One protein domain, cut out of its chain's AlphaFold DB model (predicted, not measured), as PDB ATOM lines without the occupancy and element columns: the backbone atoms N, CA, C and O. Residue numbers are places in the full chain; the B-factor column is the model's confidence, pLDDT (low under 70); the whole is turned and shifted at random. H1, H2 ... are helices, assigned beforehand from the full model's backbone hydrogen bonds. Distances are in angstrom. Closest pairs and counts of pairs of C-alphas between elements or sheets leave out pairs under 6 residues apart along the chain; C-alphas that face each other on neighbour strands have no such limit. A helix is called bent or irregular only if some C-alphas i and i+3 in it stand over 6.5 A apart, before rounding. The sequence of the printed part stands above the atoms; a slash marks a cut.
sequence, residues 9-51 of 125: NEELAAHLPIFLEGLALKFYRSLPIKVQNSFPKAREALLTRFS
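This is residues 9 to 51 of the 125 residues of an uncharacterized protein of Thelohanellus kitauei (UniProt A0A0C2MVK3). A small, compact cluster of helices has H1 and H2 packed on the long helix H4, H1 on the first residues of H4, 39 to 42, and H2 farther along it. H1 and H4 run the same way and draw apart from Ala 13 and Phe 39 like a V, H2 folds back and crosses H4 at a steep tilt, and the short H3 makes a corner just before H4. The 43 printed residues hold four named helices, H1, H2, H3 and H4 along the chain, and no named strand; the class is all helix. The whole is compact, with a radius of gyration of the C-alphas of 9.1 A, and its rounded outline spans 23 by 18 by 16 A.

H1, residues 9 to 19, is close to but not clearly touching H2, residues 22 to 30; their closest C-alphas, those of Pro 17 and Leu 25, are 6.4 A apart. These two helices run opposite ways at a steep tilt of 38 degrees. H3, residues 33 to 36, is close to but not clearly touching H1, where the closest C-alphas are those of Ala 13 and Gln 36, 6.5 A apart. It is also close to but not clearly touching H2, with the C-alphas of Tyr 28 and Gln 36 closest at 7.1 A. H4, residues 39 to 50, is the hub and touches the three other helices. It touches H1 with residues 39 to 42 alone; the closest C-alphas are those of Ala 13 and Phe 39, 4.4 A apart. H1 and H4 run the same way at a tilt of 37 degrees, only just steep. H2 touches H4, with the C-alphas of Tyr 28 and Leu 46 closest at 7.2 A; the two run opposite ways at a steep tilt of 52 degrees. H3 and H4 only just touch, with 3 pairs of C-alphas within 8 A, and only at the corner by their link; the closest C-alphas are those of Val 35 and Ala 42, 5.4 A apart. In H2 and H4 every O i to N i+4 pair is within hydrogen-bond range, in H1 4 of 7 are, and H3 is too short for such a pair.

H1 begins at Asn 9, C-alpha (3.761, -49.441, 28.177), and is 15.5 A long to Phe 19. It is irregular: C-alphas 14 and 17 are 7.1 A apart. H2 runs 12.8 A from Gly 22, C-alpha (-0.722, -27.320, 35.084), to Ser 30. H3 runs from Ile 33 to Gln 36, 4.9 A. H4, the longest helix with 12 residues, runs 16.0 A from Phe 39 to Phe 50, C-alpha (10.933, -29.971, 32.775).

The two C-alphas farthest apart are those of Glu 11 and Ser 51, 23.8 A. The printed part has no cut, and the links H1 to H2, H2 to H3 and H3 to H4 are tight, with 2 residues in each. The mean pLDDT of the printed part is 91.2, and no printed residue is under 70.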
ATOM      1  N   ASN A   9       3.401 -50.806  28.566       84.06
ATOM      2  CA  ASN A   9       3.761 -49.441  28.177       84.06
ATOM      3  C   ASN A   9       2.575 -48.621  27.648       84.06
ATOM      4  O   ASN A   9       2.559 -47.408  27.840       84.06
ATOM      5  N   GLU A  10       1.603 -49.252  26.991       82.31
ATOM      6  CA  GLU A  10       0.380 -48.585  26.524       82.31
ATOM      7  C   GLU A  10      -0.560 -48.268  27.688       82.31
ATOM      8  O   GLU A  10      -1.184 -47.209  27.701       82.31
ATOM      9  N   GLU A  11      -0.628 -49.144  28.694       87.19
ATOM     10  CA  GLU A  11      -1.355 -48.873  29.941       87.19
ATOM     11  C   GLU A  11      -0.723 -47.702  30.699       87.19
ATOM     12  O   GLU A  11      -1.405 -46.734  31.033       87.19
ATOM     13  N   LEU A  12       0.601 -47.725  30.888       89.12
ATOM     14  CA  LEU A  12       1.325 -46.622  31.527       89.12
ATOM     15  C   LEU A  12       1.143 -45.294  30.777       89.12
ATOM     16  O   LEU A  12       0.955 -44.255  31.406       89.12
ATOM     17  N   ALA A  13       1.163 -45.316  29.441       89.00
ATOM     18  CA  ALA A  13       0.940 -44.130  28.617       89.00
ATOM     19  C   ALA A  13      -0.480 -43.564  28.784       89.00
ATOM     20  O   ALA A  13      -0.654 -42.352  28.907       89.00
ATOM     21  N   ALA A  14      -1.490 -44.437  28.842       89.06
ATOM     22  CA  ALA A  14      -2.882 -44.034  29.023       89.06
ATOM     23  C   ALA A  14      -3.140 -43.389  30.395       89.06
ATOM     24  O   ALA A  14      -3.957 -42.473  30.494       89.06
ATOM     25  N   HIS A  15      -2.437 -43.836  31.441       93.25
ATOM     26  CA  HIS A  15      -2.603 -43.319  32.802       93.25
ATOM     27  C   HIS A  15      -1.709 -42.121  33.132       93.25
ATOM     28  O   HIS A  15      -2.068 -41.326  33.997       93.25
ATOM     29  N   LEU A  16      -0.584 -41.940  32.434       92.00
ATOM     30  CA  LEU A  16       0.344 -40.825  32.641       92.00
ATOM     31  C   LEU A  16      -0.327 -39.439  32.778       92.00
ATOM     32  O   LEU A  16       0.003 -38.749  33.742       92.00
ATOM     33  N   PRO A  17      -1.269 -39.004  31.911       93.12
ATOM     34  CA  PRO A  17      -1.866 -37.670  32.027       93.12
ATOM     35  C   PRO A  17      -2.667 -37.437  33.315       93.12
ATOM     36  O   PRO A  17      -2.888 -36.281  33.658       93.12
ATOM     37  N   ILE A  18      -3.083 -38.490  34.030       94.88
ATOM     38  CA  ILE A  18      -3.780 -38.377  35.323       94.88
ATOM     39  C   ILE A  18      -2.838 -37.817  36.401       94.88
ATOM     40  O   ILE A  18      -3.284 -37.134  37.313       94.88
ATOM     41  N   PHE A  19      -1.533 -38.068  36.272       93.75
ATOM     42  CA  PHE A  19      -0.507 -37.633  37.225       93.75
ATOM     43  C   PHE A  19       0.165 -36.310  36.836       93.75
ATOM     44  O   PHE A  19       1.148 -35.909  37.458       93.75
ATOM     45  N   LEU A  20      -0.303 -35.652  35.774       92.88
ATOM     46  CA  LEU A  20       0.254 -34.389  35.302       92.88
ATOM     47  C   LEU A  20      -0.715 -33.253  35.589       92.88
ATOM     48  O   LEU A  20      -1.905 -33.347  35.304       92.88
ATOM     49  N   GLU A  21      -0.175 -32.127  36.038       91.56
ATOM     50  CA  GLU A  21      -0.956 -30.930  36.333       91.56
ATOM     51  C   GLU A  21      -0.340 -29.686  35.683       91.56
ATOM     52  O   GLU A  21       0.820 -29.674  35.252       91.56
ATOM     53  N   GLY A  22      -1.152 -28.633  35.562       93.69
ATOM     54  CA  GLY A  22      -0.722 -27.320  35.084       93.69
ATOM     55  C   GLY A  22       0.057 -27.359  33.765       93.69
ATOM     56  O   GLY A  22      -0.413 -27.864  32.740       93.69
ATOM     57  N   LEU A  23       1.270 -26.796  33.788       90.75
ATOM     58  CA  LEU A  23       2.137 -26.686  32.611       90.75
ATOM     59  C   LEU A  23       2.595 -28.047  32.076       90.75
ATOM     60  O   LEU A  23       2.733 -28.189  30.859       90.75
ATOM     61  N   ALA A  24       2.787 -29.044  32.945       91.69
ATOM     62  CA  ALA A  24       3.209 -30.381  32.535       91.69
ATOM     63  C   ALA A  24       2.120 -31.079  31.714       91.69
ATOM     64  O   ALA A  24       2.399 -31.604  30.634       91.69
ATOM     65  N   LEU A  25       0.864 -30.989  32.161       94.50
ATOM     66  CA  LEU A  25      -0.283 -31.531  31.432       94.50
ATOM     67  C   LEU A  25      -0.522 -30.795  30.110       94.50
ATOM     68  O   LEU A  25      -0.765 -31.428  29.080       94.50
ATOM     69  N   LYS A  26      -0.427 -29.457  30.114       94.94
ATOM     70  CA  LYS A  26      -0.584 -28.647  28.896       94.94
ATOM     71  C   LYS A  26       0.476 -28.997  27.851       94.94
ATOM     72  O   LYS A  26       0.142 -29.168  26.681       94.94
ATOM     73  N   PHE A  27       1.733 -29.149  28.273       94.44
ATOM     74  CA  PHE A  27       2.816 -29.586  27.397       94.44
ATOM     75  C   PHE A  27       2.579 -31.003  26.870       94.44
ATOM     76  O   PHE A  27       2.638 -31.205  25.661       94.44
ATOM     77  N   TYR A  28       2.231 -31.957  27.739       94.69
ATOM     78  CA  TYR A  28       1.942 -33.334  27.333       94.69
ATOM     79  C   TYR A  28       0.865 -33.402  26.242       94.69
ATOM     80  O   TYR A  28       1.063 -34.047  25.216       94.69
ATOM     81  N   ARG A  29      -0.242 -32.664  26.414       95.00
ATOM     82  CA  ARG A  29      -1.339 -32.604  25.432       95.00
ATOM     83  C   ARG A  29      -0.937 -31.975  24.094       95.00
ATOM     84  O   ARG A  29      -1.590 -32.248  23.093       95.00
ATOM     85  N   SER A  30       0.117 -31.157  24.068       95.69
ATOM     86  CA  SER A  30       0.657 -30.572  22.831       95.69
ATOM     87  C   SER A  30       1.595 -31.509  22.060       95.69
ATOM     88  O   SER A  30       1.934 -31.223  20.913       95.69
ATOM     89  N   LEU A  31       2.025 -32.627  22.660       94.94
ATOM     90  CA  LEU A  31       2.902 -33.594  21.999       94.94
ATOM     91  C   LEU A  31       2.146 -34.379  20.912       94.94
ATOM     92  O   LEU A  31       0.942 -34.602  21.040       94.94
ATOM     93  N   PRO A  32       2.829 -34.886  19.869       96.25
ATOM     94  CA  PRO A  32       2.199 -35.753  18.877       96.25
ATOM     95  C   PRO A  32       1.555 -36.995  19.512       96.25
ATOM     96  O   PRO A  32       2.117 -37.587  20.432       96.25
ATOM     97  N   ILE A  33       0.433 -37.474  18.960       92.50
ATOM     98  CA  ILE A  33      -0.285 -38.669  19.461       92.50
ATOM     99  C   ILE A  33       0.642 -39.896  19.557       92.50
ATOM    100  O   ILE A  33       0.577 -40.660  20.515       92.50
ATOM    101  N   LYS A  34       1.576 -40.051  18.608       92.31
ATOM    102  CA  LYS A  34       2.584 -41.130  18.619       92.31
ATOM    103  C   LYS A  34       3.531 -41.075  19.829       92.31
ATOM    104  O   LYS A  34       4.110 -42.096  20.190       92.31
ATOM    105  N   VAL A  35       3.725 -39.893  20.412       92.19
ATOM    106  CA  VAL A  35       4.511 -39.677  21.635       92.19
ATOM    107  C   VAL A  35       3.633 -39.910  22.861       92.19
ATOM    108  O   VAL A  35       4.052 -40.634  23.755       92.19
ATOM    109  N   GLN A  36       2.403 -39.384  22.870       92.00
ATOM    110  CA  GLN A  36       1.445 -39.591  23.967       92.00
ATOM    111  C   GLN A  36       1.132 -41.078  24.194       92.00
ATOM    112  O   GLN A  36       1.092 -41.529  25.330       92.00
ATOM    113  N   ASN A  37       1.004 -41.869  23.128       90.62
ATOM    114  CA  ASN A  37       0.709 -43.305  23.219       90.62
ATOM    115  C   ASN A  37       1.924 -44.172  23.598       90.62
ATOM    116  O   ASN A  37       1.814 -45.394  23.657       90.62
ATOM    117  N   SER A  38       3.096 -43.575  23.825       92.31
ATOM    118  CA  SER A  38       4.324 -44.294  24.155       92.31
ATOM    119  C   SER A  38       4.908 -43.754  25.451       92.31
ATOM    120  O   SER A  38       5.532 -42.695  25.468       92.31
ATOM    121  N   PHE A  39       4.755 -44.512  26.539       91.50
ATOM    122  CA  PHE A  39       5.242 -44.096  27.852       91.50
ATOM    123  C   PHE A  39       6.736 -43.714  27.859       91.50
ATOM    124  O   PHE A  39       7.048 -42.643  28.380       91.50
ATOM    125  N   PRO A  40       7.663 -44.478  27.236       92.81
ATOM    126  CA  PRO A  40       9.070 -44.078  27.171       92.81
ATOM    127  C   PRO A  40       9.283 -42.720  26.489       92.81
ATOM    128  O   PRO A  40      10.001 -41.879  27.024       92.81
ATOM    129  N   LYS A  41       8.608 -42.472  25.358       94.12
ATOM    130  CA  LYS A  41       8.750 -41.222  24.594       94.12
ATOM    131  C   LYS A  41       8.122 -40.036  25.317       94.12
ATOM    132  O   LYS A  41       8.708 -38.959  25.359       94.12
ATOM    133  N   ALA A  42       6.939 -40.222  25.902       92.94
ATOM    134  CA  ALA A  42       6.293 -39.192  26.701       92.94
ATOM    135  C   ALA A  42       7.125 -38.831  27.938       92.94
ATOM    136  O   ALA A  42       7.321 -37.650  28.223       92.94
ATOM    137  N   ARG A  43       7.662 -39.838  28.639       92.56
ATOM    138  CA  ARG A  43       8.566 -39.649  29.779       92.56
ATOM    139  C   ARG A  43       9.812 -38.870  29.373       92.56
ATOM    140  O   ARG A  43      10.168 -37.920  30.058       92.56
ATOM    141  N   GLU A  44      10.456 -39.238  28.270       91.81
ATOM    142  CA  GLU A  44      11.642 -38.543  27.764       91.81
ATOM    143  C   GLU A  44      11.343 -37.088  27.378       91.81
ATOM    144  O   GLU A  44      12.094 -36.189  27.752       91.81
ATOM    145  N   ALA A  45      10.219 -36.823  26.706       92.25
ATOM    146  CA  ALA A  45       9.810 -35.467  26.348       92.25
ATOM    147  C   ALA A  45       9.529 -34.603  27.587       92.25
ATOM    148  O   ALA A  45       9.959 -33.449  27.657       92.25
ATOM    149  N   LEU A  46       8.831 -35.163  28.581       92.06
ATOM    150  CA  LEU A  46       8.555 -34.493  29.853       92.06
ATOM    151  C   LEU A  46       9.842 -34.211  30.624       92.06
ATOM    152  O   LEU A  46      10.042 -33.084  31.069       92.06
ATOM    153  N   LEU A  47      10.737 -35.198  30.731       89.19
ATOM    154  CA  LEU A  47      12.045 -35.004  31.345       89.19
ATOM    155  C   LEU A  47      12.818 -33.922  30.598       89.19
ATOM    156  O   LEU A  47      13.225 -32.954  31.215       89.19
ATOM    157  N   THR A  48      12.942 -33.982  29.278       85.31
ATOM    158  CA  THR A  48      13.694 -32.978  28.506       85.31
ATOM    159  C   THR A  48      13.154 -31.560  28.703       85.31
ATOM    160  O   THR A  48      13.922 -30.601  28.780       85.31
ATOM    161  N   ARG A  49      11.828 -31.401  28.799       85.31
ATOM    162  CA  ARG A  49      11.200 -30.085  28.951       85.31
ATOM    163  C   ARG A  49      11.291 -29.531  30.371       85.31
ATOM    164  O   ARG A  49      11.454 -28.321  30.519       85.31
ATOM    165  N   PHE A  50      11.117 -30.385  31.379       84.25
ATOM    166  CA  PHE A  50      10.933 -29.971  32.775       84.25
ATOM    167  C   PHE A  50      12.095 -30.324  33.704       84.25
ATOM    168  O   PHE A  50      12.159 -29.787  34.806       84.25
ATOM    169  N   SER A  51      13.020 -31.191  33.292       77.50
ATOM    170  CA  SER A  51      14.259 -31.386  34.041       77.50
ATOM    171  C   SER A  51      15.122 -30.135  33.930       77.50
ATOM    172  O   SER A  51      15.170 -29.458  32.896       77.50
TER     173      SER A  51